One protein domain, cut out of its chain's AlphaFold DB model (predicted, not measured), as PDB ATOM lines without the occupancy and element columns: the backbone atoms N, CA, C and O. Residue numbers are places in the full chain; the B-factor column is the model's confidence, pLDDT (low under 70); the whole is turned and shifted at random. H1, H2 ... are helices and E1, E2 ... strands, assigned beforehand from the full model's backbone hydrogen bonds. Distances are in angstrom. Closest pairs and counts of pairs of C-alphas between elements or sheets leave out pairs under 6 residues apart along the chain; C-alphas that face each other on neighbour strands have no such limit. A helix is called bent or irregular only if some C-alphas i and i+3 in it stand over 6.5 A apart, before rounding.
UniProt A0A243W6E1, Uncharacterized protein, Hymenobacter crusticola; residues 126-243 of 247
ATOM      1  N   TYR A 126     201.257 157.301 211.642       54.72
ATOM      2  CA  TYR A 126     200.498 158.165 210.738       54.72
ATOM      3  C   TYR A 126     199.464 157.368 209.934       54.72
ATOM      4  O   TYR A 126     198.293 157.740 209.898       54.72
ATOM      5  N   TRP A 127     199.871 156.253 209.319       53.94
ATOM      6  CA  TRP A 127     198.956 155.437 208.519       53.94
ATOM      7  C   TRP A 127     197.890 154.748 209.377       53.94
ATOM      8  O   TRP A 127     196.719 154.803 209.018       53.94
ATOM      9  N   GLY A 128     198.250 154.225 210.557       55.84
ATOM     10  CA  GLY A 128     197.271 153.648 211.487       55.84
ATOM     11  C   GLY A 128     196.225 154.653 211.983       55.84
ATOM     12  O   GLY A 128     195.063 154.300 212.169       55.84
ATOM     13  N   PHE A 129     196.606 155.923 212.155       51.34
ATOM     14  CA  PHE A 129     195.655 156.990 212.463       51.34
ATOM     15  C   PHE A 129     194.744 157.308 211.270       51.34
ATOM     16  O   PHE A 129     193.535 157.415 211.445       51.34
ATOM     17  N   MET A 130     195.301 157.434 210.062       52.75
ATOM     18  CA  MET A 130     194.532 157.762 208.854       52.75
ATOM     19  C   MET A 130     193.547 156.655 208.455       52.75
ATOM     20  O   MET A 130     192.455 156.965 207.975       52.75
ATOM     21  N   ASP A 131     193.892 155.387 208.696       56.47
ATOM     22  CA  ASP A 131     193.031 154.237 208.408       56.47
ATOM     23  C   ASP A 131     191.700 154.313 209.171       56.47
ATOM     24  O   ASP A 131     190.661 153.966 208.614       56.47
ATOM     25  N   ALA A 132     191.686 154.856 210.394       53.62
ATOM     26  CA  ALA A 132     190.480 154.983 211.216       53.62
ATOM     27  C   ALA A 132     189.424 155.962 210.657       53.62
ATOM     28  O   ALA A 132     188.275 155.925 211.093       53.62
ATOM     29  N   PHE A 133     189.788 156.823 209.697       50.91
ATOM     30  CA  PHE A 133     188.908 157.860 209.138       50.91
ATOM     31  C   PHE A 133     188.492 157.609 207.682       50.91
ATOM     32  O   PHE A 133     187.769 158.425 207.106       50.91
ATOM     33  N   GLN A 134     188.936 156.512 207.061       51.38
ATOM     34  CA  GLN A 134     188.548 156.203 205.684       51.38
ATOM     35  C   GLN A 134     187.176 155.511 205.597       51.38
ATOM     36  O   GLN A 134     186.852 154.679 206.445       51.38
ATOM     37  N   PRO A 135     186.378 155.787 204.544       58.19
ATOM     38  CA  PRO A 135     185.152 155.043 204.270       58.19
ATOM     39  C   PRO A 135     185.424 153.530 204.153       58.19
ATOM     40  O   PRO A 135     186.433 153.154 203.546       58.19
ATOM     41  N   PRO A 136     184.522 152.645 204.627       57.22
ATOM     42  CA  PRO A 136     184.737 151.190 204.623       57.22
ATOM     43  C   PRO A 136     185.082 150.606 203.241       57.22
ATOM     44  O   PRO A 136     185.873 149.678 203.102       57.22
ATOM     45  N   GLU A 137     184.513 151.188 202.189       60.47
ATOM     46  CA  GLU A 137     184.750 150.826 200.789       60.47
ATOM     47  C   GLU A 137     186.135 151.244 200.258       60.47
ATOM     48  O   GLU A 137     186.716 150.546 199.421       60.47
ATOM     49  N   GLN A 138     186.705 152.343 200.769       52.53
ATOM     50  CA  GLN A 138     188.088 152.742 200.488       52.53
ATOM     51  C   GLN A 138     189.079 151.930 201.316       52.53
ATOM     52  O   GLN A 138     190.061 151.451 200.745       52.53
ATOM     53  N   GLN A 139     188.782 151.680 202.596       55.78
ATOM     54  CA  GLN A 139     189.561 150.762 203.433       55.78
ATOM     55  C   GLN A 139     189.697 149.400 202.742       55.78
ATOM     56  O   GLN A 139     190.810 148.924 202.546       55.78
ATOM     57  N   ALA A 140     188.601 148.823 202.239       59.00
ATOM     58  CA  ALA A 140     188.632 147.535 201.543       59.00
ATOM     59  C   ALA A 140     189.474 147.536 200.247       59.00
ATOM     60  O   ALA A 140     190.062 146.513 199.882       59.00
ATOM     61  N   ARG A 141     189.548 148.668 199.530       54.19
ATOM     62  CA  ARG A 141     190.373 148.816 198.314       54.19
ATOM     63  C   ARG A 141     191.853 149.012 198.629       54.19
ATOM     64  O   ARG A 141     192.687 148.393 197.965       54.19
ATOM     65  N   TYR A 142     192.175 149.849 199.613       52.22
ATOM     66  CA  TYR A 142     193.553 150.140 200.003       52.22
ATOM     67  C   TYR A 142     194.179 148.997 200.802       52.22
ATOM     68  O   TYR A 142     195.306 148.620 200.498       52.22
ATOM     69  N   GLN A 143     193.439 148.337 201.698       54.41
ATOM     70  CA  GLN A 143     193.935 147.203 202.496       54.41
ATOM     71  C   GLN A 143     194.371 145.990 201.659       54.41
ATOM     72  O   GLN A 143     195.069 145.107 202.151       54.41
ATOM     73  N   LYS A 144     193.985 145.912 200.377       53.72
ATOM     74  CA  LYS A 144     194.450 144.832 199.496       53.72
ATOM     75  C   LYS A 144     195.929 144.982 199.098       53.72
ATOM     76  O   LYS A 144     196.546 143.979 198.742       53.72
ATOM     77  N   TYR A 145     196.491 146.198 199.131       51.56
ATOM     78  CA  TYR A 145     197.836 146.479 198.597       51.56
ATOM     79  C   TYR A 145     198.665 147.509 199.383       51.56
ATOM     80  O   TYR A 145     199.882 147.542 199.211       51.56
ATOM     81  N   ALA A 146     198.047 148.354 200.206       56.78
ATOM     82  CA  ALA A 146     198.731 149.331 201.044       56.78
ATOM     83  C   ALA A 146     199.005 148.738 202.432       56.78
ATOM     84  O   ALA A 146     198.180 147.969 202.928       56.78
ATOM     85  N   PRO A 147     200.142 149.082 203.060       68.75
ATOM     86  CA  PRO A 147     200.384 148.676 204.427       68.75
ATOM     87  C   PRO A 147     199.337 149.292 205.356       68.75
ATOM     88  O   PRO A 147     199.211 150.517 205.384       68.75
ATOM     89  N   HIS A 148     198.610 148.460 206.103       80.31
ATOM     90  CA  HIS A 148     197.644 148.906 207.110       80.31
ATOM     91  C   HIS A 148     198.081 148.488 208.512       80.31
ATOM     92  O   HIS A 148     198.712 147.443 208.713       80.31
ATOM     93  N   PHE A 149     197.765 149.342 209.481       87.19
ATOM     94  CA  PHE A 149     198.255 149.223 210.851       87.19
ATOM     95  C   PHE A 149     197.099 149.111 211.838       87.19
ATOM     96  O   PHE A 149     196.050 149.723 211.650       87.19
ATOM     97  N   ILE A 150     197.310 148.373 212.927       88.62
ATOM     98  CA  ILE A 150     196.411 148.401 214.087       88.62
ATOM     99  C   ILE A 150     197.087 149.096 215.265       88.62
ATOM    100  O   ILE A 150     198.296 148.967 215.468       88.62
ATOM    101  N   ASN A 151     196.286 149.817 216.046       88.62
ATOM    102  CA  ASN A 151     196.725 150.479 217.269       88.62
ATOM    103  C   ASN A 151     196.360 149.625 218.492       88.62
ATOM    104  O   ASN A 151     195.184 149.424 218.803       88.62
ATOM    105  N   THR A 152     197.395 149.169 219.184       90.69
ATOM    106  CA  THR A 152     197.369 148.389 220.425       90.69
ATOM    107  C   THR A 152     198.053 149.128 221.583       90.69
ATOM    108  O   THR A 152     198.287 148.552 222.641       90.69
ATOM    109  N   ALA A 153     198.345 150.424 221.427       87.62
ATOM    110  CA  ALA A 153     198.910 151.241 222.492       87.62
ATOM    111  C   ALA A 153     197.978 151.270 223.718       87.62
ATOM    112  O   ALA A 153     196.765 151.475 223.597       87.62
ATOM    113  N   GLY A 154     198.561 151.055 224.901       85.81
ATOM    114  CA  GLY A 154     197.827 150.916 226.163       85.81
ATOM    115  C   GLY A 154     197.246 149.517 226.408       85.81
ATOM    116  O   GLY A 154     196.602 149.308 227.431       85.81
ATOM    117  N   MET A 155     197.451 148.552 225.508       93.38
ATOM    118  CA  MET A 155     197.133 147.141 225.756       93.38
ATOM    119  C   MET A 155     198.350 146.402 226.324       93.38
ATOM    120  O   MET A 155     199.492 146.823 226.136       93.38
ATOM    121  N   ASP A 156     198.111 145.279 227.001       96.31
ATOM    122  CA  ASP A 156     199.183 144.385 227.440       96.31
ATOM    123  C   ASP A 156     199.796 143.636 226.239       96.31
ATOM    124  O   ASP A 156     199.083 143.008 225.453       96.31
ATOM    125  N   GLU A 157     201.124 143.700 226.085       95.19
ATOM    126  CA  GLU A 157     201.821 143.142 224.915       95.19
ATOM    127  C   GLU A 157     201.677 141.617 224.809       95.19
ATOM    128  O   GLU A 157     201.590 141.071 223.703       95.19
ATOM    129  N   VAL A 158     201.609 140.922 225.950       96.00
ATOM    130  CA  VAL A 158     201.440 139.469 226.002       96.00
ATOM    131  C   VAL A 158     200.014 139.104 225.615       96.00
ATOM    132  O   VAL A 158     199.827 138.169 224.834       96.00
ATOM    133  N   ALA A 159     199.015 139.841 226.099       97.31
ATOM    134  CA  ALA A 159     197.621 139.648 225.719       97.31
ATOM    135  C   ALA A 159     197.425 139.852 224.208       97.31
ATOM    136  O   ALA A 159     196.847 138.993 223.540       97.31
ATOM    137  N   VAL A 160     197.993 140.925 223.641       97.25
ATOM    138  CA  VAL A 160     197.956 141.202 222.194       97.25
ATOM    139  C   VAL A 160     198.616 140.074 221.402       97.25
ATOM    140  O   VAL A 160     198.012 139.536 220.471       97.25
ATOM    141  N   PHE A 161     199.832 139.669 221.783       96.38
ATOM    142  CA  PHE A 161     200.534 138.561 221.133       96.38
ATOM    143  C   PHE A 161     199.720 137.264 221.173       96.38
ATOM    144  O   PHE A 161     199.587 136.584 220.157       96.38
ATOM    145  N   THR A 162     199.162 136.932 222.338       96.50
ATOM    146  CA  THR A 162     198.388 135.704 222.563       96.50
ATOM    147  C   THR A 162     197.113 135.696 221.726       96.50
ATOM    148  O   THR A 162     196.807 134.698 221.075       96.50
ATOM    149  N   ALA A 163     196.395 136.819 221.677       96.81
ATOM    150  CA  ALA A 163     195.176 136.956 220.894       96.81
ATOM    151  C   ALA A 163     195.437 136.791 219.386       96.81
ATOM    152  O   ALA A 163     194.705 136.068 218.697       96.81
ATOM    153  N   LEU A 164     196.518 137.397 218.884       96.38
ATOM    154  CA  LEU A 164     196.975 137.219 217.505       96.38
ATOM    155  C   LEU A 164     197.415 135.768 217.247       96.38
ATOM    156  O   LEU A 164     197.006 135.174 216.256       96.38
ATOM    157  N   TYR A 165     198.172 135.147 218.150       95.06
ATOM    158  CA  TYR A 165     198.600 133.752 218.003       95.06
ATOM    159  C   TYR A 165     197.415 132.781 217.905       95.06
ATOM    160  O   TYR A 165     197.353 131.966 216.978       95.06
ATOM    161  N   ASN A 166     196.447 132.897 218.816       94.56
ATOM    162  CA  ASN A 166     195.264 132.032 218.844       94.56
ATOM    163  C   ASN A 166     194.411 132.209 217.579       94.56
ATOM    164  O   ASN A 166     193.907 131.237 217.017       94.56
ATOM    165  N   SER A 167     194.333 133.440 217.068       94.50
ATOM    166  CA  SER A 167     193.581 133.773 215.852       94.50
ATOM    167  C   SER A 167     194.318 133.437 214.548       94.50
ATOM    168  O   SER A 167     193.698 133.401 213.481       94.50
ATOM    169  N   ALA A 168     195.634 133.214 214.597       93.06
ATOM    170  CA  ALA A 168     196.439 132.940 213.417       93.06
ATOM    171  C   ALA A 168     196.180 131.528 212.881       93.06
ATOM    172  O   ALA A 168     196.169 130.539 213.614       93.06
ATOM    173  N   LYS A 169     196.022 131.415 211.562       89.62
ATOM    174  CA  LYS A 169     195.823 130.133 210.893       89.62
ATOM    175  C   LYS A 169     197.150 129.369 210.828       89.62
ATOM    176  O   LYS A 169     198.182 129.963 210.484       89.62
ATOM    177  N   PRO A 170     197.134 128.048 211.071       88.12
ATOM    178  CA  PRO A 170     198.256 127.206 210.691       88.12
ATOM    179  C   PRO A 170     198.488 127.322 209.178       88.12
ATOM    180  O   PRO A 170     197.543 127.479 208.401       88.12
ATOM    181  N   GLN A 171     199.748 127.298 208.743       80.25
ATOM    182  CA  GLN A 171     200.119 127.326 207.325       80.25
ATOM    183  C   GLN A 171     201.257 126.343 207.018       80.25
ATOM    184  O   GLN A 171     202.097 126.030 207.860       80.25
ATOM    185  N   GLY A 172     201.297 125.844 205.777       74.44
ATOM    186  CA  GLY A 172     202.320 124.897 205.322       74.44
ATOM    187  C   GLY A 172     202.285 123.576 206.097       74.44
ATOM    188  O   GLY A 172     201.221 122.994 206.290       74.44
ATOM    189  N   LYS A 173     203.452 123.109 206.565       65.88
ATOM    190  CA  LYS A 173     203.559 121.909 207.418       65.88
ATOM    191  C   LYS A 173     203.032 122.126 208.844       65.88
ATOM    192  O   LYS A 173     202.923 121.151 209.573       65.88
ATOM    193  N   GLY A 174     202.663 123.357 209.218       63.31
ATOM    194  CA  GLY A 174     202.062 123.675 210.517       63.31
ATOM    195  C   GLY A 174     200.770 122.902 210.800       63.31
ATOM    196  O   GLY A 174     200.514 122.540 211.937       63.31
ATOM    197  N   PHE A 175     200.009 122.550 209.756       61.41
ATOM    198  CA  PHE A 175     198.825 121.688 209.869       61.41
ATOM    199  C   PHE A 175     199.129 120.241 210.292       61.41
ATOM    200  O   PHE A 175     198.199 119.525 210.632       61.41
ATOM    201  N   LEU A 176     200.390 119.794 210.228       63.09
ATOM    202  CA  LEU A 176     200.791 118.436 210.618       63.09
ATOM    203  C   LEU A 176     201.120 118.325 212.114       63.09
ATOM    204  O   LEU A 176     201.419 117.232 212.587       63.09
ATOM    205  N   HIS A 177     201.100 119.437 212.850       62.88
ATOM    206  CA  HIS A 177     201.216 119.425 214.301       62.88
ATOM    207  C   HIS A 177     199.821 119.229 214.908       62.88
ATOM    208  O   HIS A 177     199.170 120.193 215.304       62.88
ATOM    209  N   ASP A 178     199.366 117.972 214.978       53.16
ATOM    210  CA  ASP A 178     198.116 117.582 215.665       53.16
ATOM    211  C   ASP A 178     198.119 117.965 217.161       53.16
ATOM    212  O   ASP A 178     197.065 118.076 217.787       53.16
ATOM    213  N   ASP A 179     199.307 118.234 217.710       59.31
ATOM    214  CA  ASP A 179     199.545 118.582 219.108       59.31
ATOM    215  C   ASP A 179     199.531 120.101 219.379       59.31
ATOM    216  O   ASP A 179     199.759 120.501 220.520       59.31
ATOM    217  N   ASP A 180     199.317 120.961 218.369       62.09
ATOM    218  CA  ASP A 180     199.313 122.420 218.571       62.09
ATOM    219  C   ASP A 180     197.999 122.859 219.249       62.09
ATOM    220  O   ASP A 180     196.930 122.813 218.621       62.09
ATOM    221  N   PRO A 181     198.023 123.273 220.534       62.72
ATOM    222  CA  PRO A 181     196.822 123.734 221.211       62.72
ATOM    223  C   PRO A 181     196.250 124.933 220.457       62.72
ATOM    224  O   PRO A 181     196.937 125.925 220.210       62.72
ATOM    225  N   ARG A 182     194.972 124.826 220.068       68.69
ATOM    226  CA  ARG A 182     194.336 125.848 219.229       68.69
ATOM    227  C   ARG A 182     194.290 127.215 219.899       68.69
ATOM    228  O   ARG A 182     194.471 128.205 219.197       68.69
ATOM    229  N   ASP A 183     194.130 127.195 221.220       85.19
ATOM    230  CA  ASP A 183     194.067 128.351 222.097       85.19
ATOM    231  C   ASP A 183     195.057 128.165 223.247       85.19
ATOM    232  O   ASP A 183     194.955 127.222 224.037       85.19
ATOM    233  N   VAL A 184     196.026 129.070 223.342       91.62
ATOM    234  CA  VAL A 184     196.929 129.160 224.485       91.62
ATOM    235  C   VAL A 184     196.443 130.231 225.458       91.62
ATOM    236  O   VAL A 184     195.884 131.256 225.067       91.62
ATOM    237  N   SER A 185     196.668 129.994 226.747       95.38
ATOM    238  CA  SER A 185     196.505 131.015 227.789       95.38
ATOM    239  C   SER A 185     197.572 132.106 227.666       95.38
ATOM    240  O   SER A 185     198.657 131.849 227.148       95.38
ATOM    241  N   GLU A 186     197.337 133.292 228.230       94.50
ATOM    242  CA  GLU A 186     198.341 134.373 228.268       94.50
ATOM    243  C   GLU A 186     199.657 133.932 228.931       94.50
ATOM    244  O   GLU A 186     200.741 134.266 228.462       94.50
ATOM    245  N   ALA A 187     199.594 133.091 229.970       95.31
ATOM    246  CA  ALA A 187     200.789 132.541 230.614       95.31
ATOM    247  C   ALA A 187     201.610 131.641 229.670       95.31
ATOM    248  O   ALA A 187     202.839 131.586 229.760       95.31
ATOM    249  N   GLN A 188     200.948 130.917 228.766       93.88
ATOM    250  CA  GLN A 188     201.612 130.156 227.706       93.88
ATOM    251  C   GLN A 188     202.087 131.082 226.581       93.88
ATOM    252  O   GLN A 188     203.213 130.920 226.120       93.88
ATOM    253  N   GLY A 189     201.293 132.085 226.203       94.00
ATOM    254  CA  GLY A 189     201.670 133.121 225.246       94.00
ATOM    255  C   GLY A 189     202.943 133.859 225.657       94.00
ATOM    256  O   GLY A 189     203.858 133.979 224.850       94.00
ATOM    257  N   ALA A 190     203.084 134.220 226.936       94.56
ATOM    258  CA  ALA A 190     204.300 134.812 227.493       94.56
ATOM    259  C   ALA A 190     205.524 133.900 227.321       94.56
ATOM    260  O   ALA A 190     206.608 134.360 226.953       94.56
ATOM    261  N   LYS A 191     205.363 132.592 227.569       93.56
ATOM    262  CA  LYS A 191     206.437 131.602 227.383       93.56
ATOM    263  C   LYS A 191     206.825 131.480 225.915       93.56
ATOM    264  O   LYS A 191     208.017 131.490 225.616       93.56
ATOM    265  N   ILE A 192     205.839 131.399 225.019       91.44
ATOM    266  CA  ILE A 192     206.064 131.350 223.572       91.44
ATOM    267  C   ILE A 192     206.801 132.614 223.150       91.44
ATOM    268  O   ILE A 192     207.907 132.505 222.637       91.44
ATOM    269  N   MET A 193     206.262 133.794 223.458       91.31
ATOM    270  CA  MET A 193     206.875 135.081 223.148       91.31
ATOM    271  C   MET A 193     208.334 135.093 223.614       91.31
ATOM    272  O   MET A 193     209.229 135.288 222.800       91.31
ATOM    273  N   THR A 194     208.605 134.768 224.880       90.31
ATOM    274  CA  THR A 194     209.957 134.775 225.472       90.31
ATOM    275  C   THR A 194     210.910 133.729 224.885       90.31
ATOM    276  O   THR A 194     212.114 133.968 224.860       90.31
ATOM    277  N   SER A 195     210.407 132.594 224.389       87.75
ATOM    278  CA  SER A 195     211.245 131.555 223.769       87.75
ATOM    279  C   SER A 195     211.861 131.973 222.430       87.75
ATOM    280  O   SER A 195     212.850 131.374 222.005       87.75
ATOM    281  N   TYR A 196     211.328 133.018 221.787       82.62
ATOM    282  CA  TYR A 196     211.941 133.599 220.597       82.62
ATOM    283  C   TYR A 196     213.066 134.555 221.011       82.62
ATOM    284  O   TYR A 196     212.843 135.425 221.863       82.62
ATOM    285  N   PRO A 197     214.272 134.426 220.424       73.31
ATOM    286  CA  PRO A 197     215.391 135.302 220.736       73.31
ATOM    287  C   PRO A 197     215.001 136.771 220.573       73.31
ATOM    288  O   PRO A 197     214.417 137.148 219.564       73.31
ATOM    289  N   ALA A 198     215.414 137.644 221.493       63.47
ATOM    290  CA  ALA A 198     215.237 139.089 221.304       63.47
ATOM    291  C   ALA A 198     215.943 139.607 220.029       63.47
ATOM    292  O   ALA A 198     215.580 140.654 219.498       63.47
ATOM    293  N   SER A 199     216.941 138.864 219.532       59.28
ATOM    294  CA  SER A 199     217.616 139.121 218.259       59.28
ATOM    295  C   SER A 199     216.805 138.699 217.032       59.28
ATOM    296  O   SER A 199     217.066 139.219 215.951       59.28
ATOM    297  N   SER A 200     215.840 137.778 217.162       63.91
ATOM    298  CA  SER A 200     214.813 137.600 216.136       63.91
ATOM    299  C   SER A 200     213.776 138.687 216.374       63.91
ATOM    300  O   SER A 200     212.878 138.550 217.201       63.91
ATOM    301  N   SER A 201     213.936 139.807 215.676       68.69
ATOM    302  CA  SER A 201     212.991 140.920 215.740       68.69
ATOM    303  C   SER A 201     211.582 140.513 215.307       68.69
ATOM    304  O   SER A 201     210.636 141.220 215.630       68.69
ATOM    305  N   GLU A 202     211.434 139.380 214.619       85.94
ATOM    306  CA  GLU A 202     210.215 138.955 213.944       85.94
ATOM    307  C   GLU A 202     209.698 137.615 214.477       85.94
ATOM    308  O   GLU A 202     210.423 136.623 214.566       85.94
ATOM    309  N   PHE A 203     208.407 137.585 214.779       92.00
ATOM    310  CA  PHE A 203     207.628 136.379 214.998       92.00
ATOM    311  C   PHE A 203     207.144 135.869 213.642       92.00
ATOM    312  O   PHE A 203     206.031 136.167 213.199       92.00
ATOM    313  N   ASP A 204     208.002 135.114 212.960       87.56
ATOM    314  CA  ASP A 204     207.645 134.430 211.720       87.56
ATOM    315  C   ASP A 204     207.286 132.959 211.979       87.56
ATOM    316  O   ASP A 204     208.003 132.258 212.689       87.56
ATOM    317  N   TYR A 205     206.162 132.506 211.415       87.69
ATOM    318  CA  TYR A 205     205.611 131.146 211.556       87.69
ATOM    319  C   TYR A 205     205.725 130.529 212.968       87.69
ATOM    320  O   TYR A 205     206.281 129.441 213.139       87.69
ATOM    321  N   VAL A 206     205.181 131.203 213.988       89.31
ATOM    322  CA  VAL A 206     205.248 130.746 215.385       89.31
ATOM    323  C   VAL A 206     204.492 129.431 215.542       89.31
ATOM    324  O   VAL A 206     203.286 129.394 215.326       89.31
ATOM    325  N   ASN A 207     205.204 128.347 215.860       87.44
ATOM    326  CA  ASN A 207     204.660 126.979 215.893       87.44
ATOM    327  C   ASN A 207     203.861 126.606 214.625       87.44
ATOM    328  O   ASN A 207     202.854 125.910 214.677       87.44
ATOM    329  N   GLY A 208     204.286 127.099 213.455       86.81
ATOM    330  CA  GLY A 208     203.590 126.850 212.188       86.81
ATOM    331  C   GLY A 208     202.392 127.766 211.917       86.81
ATOM    332  O   GLY A 208     201.756 127.639 210.866       86.81
ATOM    333  N   ARG A 209     202.109 128.727 212.802       89.56
ATOM    334  CA  ARG A 209     201.082 129.761 212.618       89.56
ATOM    335  C   ARG A 209     201.672 131.034 212.060       89.56
ATOM    336  O   ARG A 209     202.665 131.564 212.558       89.56
ATOM    337  N   ARG A 210     201.045 131.560 211.015       90.88
ATOM    338  CA  ARG A 210     201.550 132.748 210.332       90.88
ATOM    339  C   ARG A 210     201.259 134.013 211.141       90.88
ATOM    340  O   ARG A 210     200.172 134.569 211.042       90.88
ATOM    341  N   MET A 211     202.264 134.464 211.885       93.25
ATOM    342  CA  MET A 211     202.223 135.698 212.671       93.25
ATOM    343  C   MET A 211     202.719 136.898 211.851       93.25
ATOM    344  O   MET A 211     201.939 137.796 211.576       93.25
ATOM    345  N   LYS A 212     203.962 136.898 211.353       92.62
ATOM    346  CA  LYS A 212     204.504 137.997 210.519       92.62
ATOM    347  C   LYS A 212     204.411 139.381 211.189       92.62
ATOM    348  O   LYS A 212     204.178 140.379 210.517       92.62
ATOM    349  N   ILE A 213     204.605 139.416 212.502       93.44
ATOM    350  CA  ILE A 213     204.674 140.640 213.308       93.44
ATOM    351  C   ILE A 213     206.015 140.679 214.033       93.44
ATOM    352  O   ILE A 213     206.660 139.645 214.203       93.44
ATOM    353  N   SER A 214     206.435 141.845 214.499       91.50
ATOM    354  CA  SER A 214     207.673 142.012 215.257       91.50
ATOM    355  C   SER A 214     207.420 142.251 216.742       91.50
ATOM    356  O   SER A 214     206.378 142.764 217.150       91.50
ATOM    357  N   ARG A 215     208.410 141.921 217.583       89.88
ATOM    358  CA  ARG A 215     208.353 142.279 219.011       89.88
ATOM    359  C   ARG A 215     208.313 143.785 219.212       89.88
ATOM    360  O   ARG A 215     207.613 144.266 220.092       89.88
ATOM    361  N   ARG A 216     209.048 144.516 218.378       87.81
ATOM    362  CA  ARG A 216     209.073 145.972 218.426       87.81
ATOM    363  C   ARG A 216     207.681 146.559 218.210       87.81
ATOM    364  O   ARG A 216     207.287 147.422 218.971       87.81
ATOM    365  N   GLU A 217     206.937 146.071 217.223       90.69
ATOM    366  CA  GLU A 217     205.574 146.541 216.952       90.69
ATOM    367  C   GLU A 217     204.605 146.289 218.115       90.69
ATOM    368  O   GLU A 217     203.765 147.141 218.396       90.69
ATOM    369  N   LEU A 218     204.741 145.153 218.814       91.38
ATOM    370  CA  LEU A 218     203.954 144.866 220.021       91.38
ATOM    371  C   LEU A 218     204.260 145.870 221.138       91.38
ATOM    372  O   LEU A 218     203.339 146.409 221.741       91.38
ATOM    373  N   THR A 219     205.545 146.144 221.387       88.88
ATOM    374  CA  THR A 219     205.974 147.080 222.436       88.88
ATOM    375  C   THR A 219     205.666 148.540 222.076       88.88
ATOM    376  O   THR A 219     205.277 149.315 222.945       88.88
ATOM    377  N   ASP A 220     205.815 148.920 220.803       86.00
ATOM    378  CA  ASP A 220     205.516 150.269 220.303       86.00
ATOM    379  C   ASP A 220     203.989 150.520 220.260       86.00
ATOM    380  O   ASP A 220     203.547 151.668 220.260       86.00
ATOM    381  N   GLY A 221     203.166 149.462 220.248       86.25
ATOM    382  CA  GLY A 221     201.705 149.551 220.230       86.25
ATOM    383  C   GLY A 221     201.111 149.845 218.850       86.25
ATOM    384  O   GLY A 221     199.919 150.126 218.743       86.25
ATOM    385  N   TYR A 222     201.904 149.765 217.782       88.94
ATOM    386  CA  TYR A 222     201.457 149.956 216.402       88.94
ATOM    387  C   TYR A 222     202.013 148.839 215.532       88.94
ATOM    388  O   TYR A 222     203.224 148.730 215.345       88.94
ATOM    389  N   ILE A 223     201.122 148.006 214.998       91.25
ATOM    390  CA  ILE A 223     201.504 146.758 214.332       91.25
ATOM    391  C   ILE A 223     201.156 146.838 212.854       91.25
ATOM    392  O   ILE A 223     199.995 147.076 212.519       91.25
ATOM    393  N   ASN A 224     202.135 146.606 211.970       90.88
ATOM    394  CA  ASN A 224     201.873 146.408 210.550       90.88
ATOM    395  C   ASN A 224     201.263 145.021 210.337       90.88
ATOM    396  O   ASN A 224     201.952 144.002 210.352       90.88
ATOM    397  N   VAL A 225     199.956 144.971 210.111       93.06
ATOM    398  CA  VAL A 225     199.220 143.702 210.029       93.06
ATOM    399  C   VAL A 225     199.053 143.203 208.601       93.06
ATOM    400  O   VAL A 225     198.427 142.172 208.386       93.06
ATOM    401  N   THR A 226     199.649 143.876 207.619       89.75
ATOM    402  CA  THR A 226     199.522 143.533 206.194       89.75
ATOM    403  C   THR A 226     199.858 142.070 205.924       89.75
ATOM    404  O   THR A 226     199.107 141.347 205.272       89.75
ATOM    405  N   GLU A 227     200.984 141.598 206.462       89.56
ATOM    406  CA  GLU A 227     201.459 140.231 206.249       89.56
ATOM    407  C   GLU A 227     200.745 139.186 207.114       89.56
ATOM    408  O   GLU A 227     200.626 138.022 206.696       89.56
ATOM    409  N   TYR A 228     200.243 139.610 208.276       94.19
ATOM    410  CA  TYR A 228     199.372 138.815 209.136       94.19
ATOM    411  C   TYR A 228     198.025 138.582 208.430       94.19
ATOM    412  O   TYR A 228     197.647 137.444 208.148       94.19
ATOM    413  N   ASP A 229     197.321 139.651 208.055       93.81
ATOM    414  CA  ASP A 229     195.997 139.608 207.428       93.81
ATOM    415  C   ASP A 229     196.040 138.952 206.043       93.81
ATOM    416  O   ASP A 229     195.117 138.218 205.680       93.81
ATOM    417  N   ARG A 230     197.141 139.104 205.292       90.62
ATOM    418  CA  ARG A 230     197.360 138.372 204.032       90.62
ATOM    419  C   ARG A 230     197.254 136.856 204.216       90.62
ATOM    420  O   ARG A 230     196.795 136.159 203.313       90.62
ATOM    421  N   GLY A 231     197.700 136.340 205.361       89.31
ATOM    422  CA  GLY A 231     197.654 134.917 205.687       89.31
ATOM    423  C   GLY A 231     196.395 134.470 206.427       89.31
ATOM    424  O   GLY A 231     195.935 133.342 206.236       89.31
ATOM    425  N   ASN A 232     195.845 135.343 207.268       91.75
ATOM    426  CA  ASN A 232     194.796 134.997 208.228       91.75
ATOM    427  C   ASN A 232     193.395 135.451 207.783       91.75
ATOM    428  O   ASN A 232     192.390 134.880 208.214       91.75
ATOM    429  N   GLY A 233     193.321 136.371 206.822       91.25
ATOM    430  CA  GLY A 233     192.101 136.990 206.314       91.25
ATOM    431  C   GLY A 233     192.063 138.481 206.640       91.25
ATOM    432  O   GLY A 233     192.631 138.926 207.632       91.25
ATOM    433  N   LEU A 234     191.365 139.253 205.810       88.94
ATOM    434  CA  LEU A 234     191.291 140.704 205.963       88.94
ATOM    435  C   LEU A 234     190.696 141.109 207.326       88.94
ATOM    436  O   LEU A 234     189.640 140.597 207.727       88.94
ATOM    437  N   GLY A 235     191.374 142.013 208.038       87.50
ATOM    438  CA  GLY A 235     190.980 142.504 209.359       87.50
ATOM    439  C   GLY A 235     191.049 141.446 210.464       87.50
ATOM    440  O   GLY A 235     190.407 141.611 211.500       87.50
ATOM    441  N   ALA A 236     191.750 140.329 210.242       94.44
ATOM    442  CA  ALA A 236     191.860 139.262 211.232       94.44
ATOM    443  C   ALA A 236     192.600 139.741 212.481       94.44
ATOM    444  O   ALA A 236     192.172 139.420 213.585       94.44
ATOM    445  N   ALA A 237     193.657 140.538 212.314       95.06
ATOM    446  CA  ALA A 237     194.403 141.084 213.439       95.06
ATOM    447  C   ALA A 237     193.545 142.020 214.303       95.06
ATOM    448  O   ALA A 237     193.537 141.891 215.522       95.06
ATOM    449  N   GLN A 238     192.767 142.910 213.677       93.31
ATOM    450  CA  GLN A 238     191.890 143.836 214.400       93.31
ATOM    451  C   GLN A 238     190.846 143.083 215.235       93.31
ATOM    452  O   GLN A 238     190.739 143.320 216.435       93.31
ATOM    453  N   ARG A 239     190.132 142.123 214.628       94.31
ATOM    454  CA  ARG A 239     189.133 141.302 215.338       94.31
ATOM    455  C   ARG A 239     189.743 140.482 216.473       94.31
ATOM    456  O   ARG A 239     189.089 140.241 217.480       94.31
ATOM    457  N   ALA A 240     190.996 140.057 216.313       96.38
ATOM    458  CA  ALA A 240     191.696 139.323 217.352       96.38
ATOM    459  C   ALA A 240     191.905 140.176 218.610       96.38
ATOM    460  O   ALA A 240     191.820 139.635 219.701       96.38
ATOM    461  N   VAL A 241     192.148 141.484 218.491       96.06
ATOM    462  CA  VAL A 241     192.552 142.323 219.638       96.06
ATOM    463  C   VAL A 241     191.476 143.298 220.122       96.06
ATOM    464  O   VAL A 241     191.620 143.867 221.197       96.06
ATOM    465  N   GLU A 242     190.395 143.511 219.365       93.31
ATOM    466  CA  GLU A 242     189.391 144.554 219.651       93.31
ATOM    467  C   GLU A 242     188.676 144.410 221.003       93.31
ATOM    468  O   GLU A 242     188.175 145.391 221.544       93.31
ATOM    469  N   HIS A 243     188.646 143.198 221.551       94.38
ATOM    470  CA  HIS A 243     188.016 142.888 222.830       94.38
ATOM    471  C   HIS A 243     188.946 143.093 224.038       94.38
ATOM    472  O   HIS A 243     188.498 142.957 225.178       94.38
TER     473      HIS A 243
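What this domain is: This is residues 126 to 243 of the 247 residues of an uncharacterized protein of Hymenobacter crusticola (UniProt A0A243W6E1). A cluster of short helices crosses at H3 in the middle: H5 lies across it, and H6 and H8 pack on it at steep angles. Beside H6 and H8, a short two-strand ladder, E1 and E2, joins this cluster to the end where H1 packs on E1 and H2 lies farther out; H4 lies toward the other end. The printed part has 118 residues, with eight named helices and two named strands in the order H1 H2 E1 H3 H4 H5 H6 E2 H7 H8, mostly helix, the sheet antiparallel. It is compact, with a radius of gyration of the C-alphas of 14.1 A, and spans 42 by 29 by 27 A.

How they stand to each other: H1, residues 126 to 131, and H2, residues 136 to 142, are close but not clearly touching, with the closest C-alphas, of Asp 131 and Gln 139, 7.0 A apart. E1, residues 149 to 151, comes within 4.6 A of H1 at the C-alphas of Phe 149 and Gly 128. E1 is the antiparallel neighbour of E2, residues 222 to 224, at 158 degrees; N 150 and O 223, and N 223 and O 150, are each 3.0 A apart, within hydrogen-bond range. H3, residues 157 to 167, is the hub. It touches H5, residues 186 to 195, about perpendicular at 82 degrees, closest at the C-alphas of Thr 162 and Gly 189, 5.0 A. It touches H6, residues 215 to 220, at a steep tilt of 56 degrees, closest at Glu 157 and Leu 218, C-alphas 5.6 A apart. It touches H8, residues 236 to 241, at a steep tilt of 43 degrees, opposite ways, closest at Ala 163 and Ala 240, C-alphas 5.5 A apart. H7, residues 226 to 232, and H8 touch only at the corner, closest at the C-alphas of Asp 229 and Ala 236, 5.6 A. H4, residues 172 to 176, touches no helix. Every O i to N i+4 pair is within hydrogen-bond range in H1, H2, H3, H5, H6 and H8; H7 has 2 of 3, and H4 has 0 of 1, with 1 of 2 O i to N i+3 pairs.

Where its parts are: H1 begins at C-alpha 126, (200.498, 158.165, 210.738). H3 is 15.4 A long and H5 14.0 A. H4 is irregular, but only just: C-alphas 172 and 175 are 6.6 A apart. H8 ends at C-alpha 241, (192.552, 142.323, 219.638).

The domain as a whole: The C-alphas farthest apart, of Pro 135 and Asp 179, are 41.9 A apart. The printed part has no cut. The link from H5 to H6 is long, 19 residues; in it residues 202 to 203 pair antiparallel with residues 213 to 214. Mean pLDDT of the printed part is 80.9, and it is under 70 in residues 126 to 147, 173 to 182 and 198 to 201.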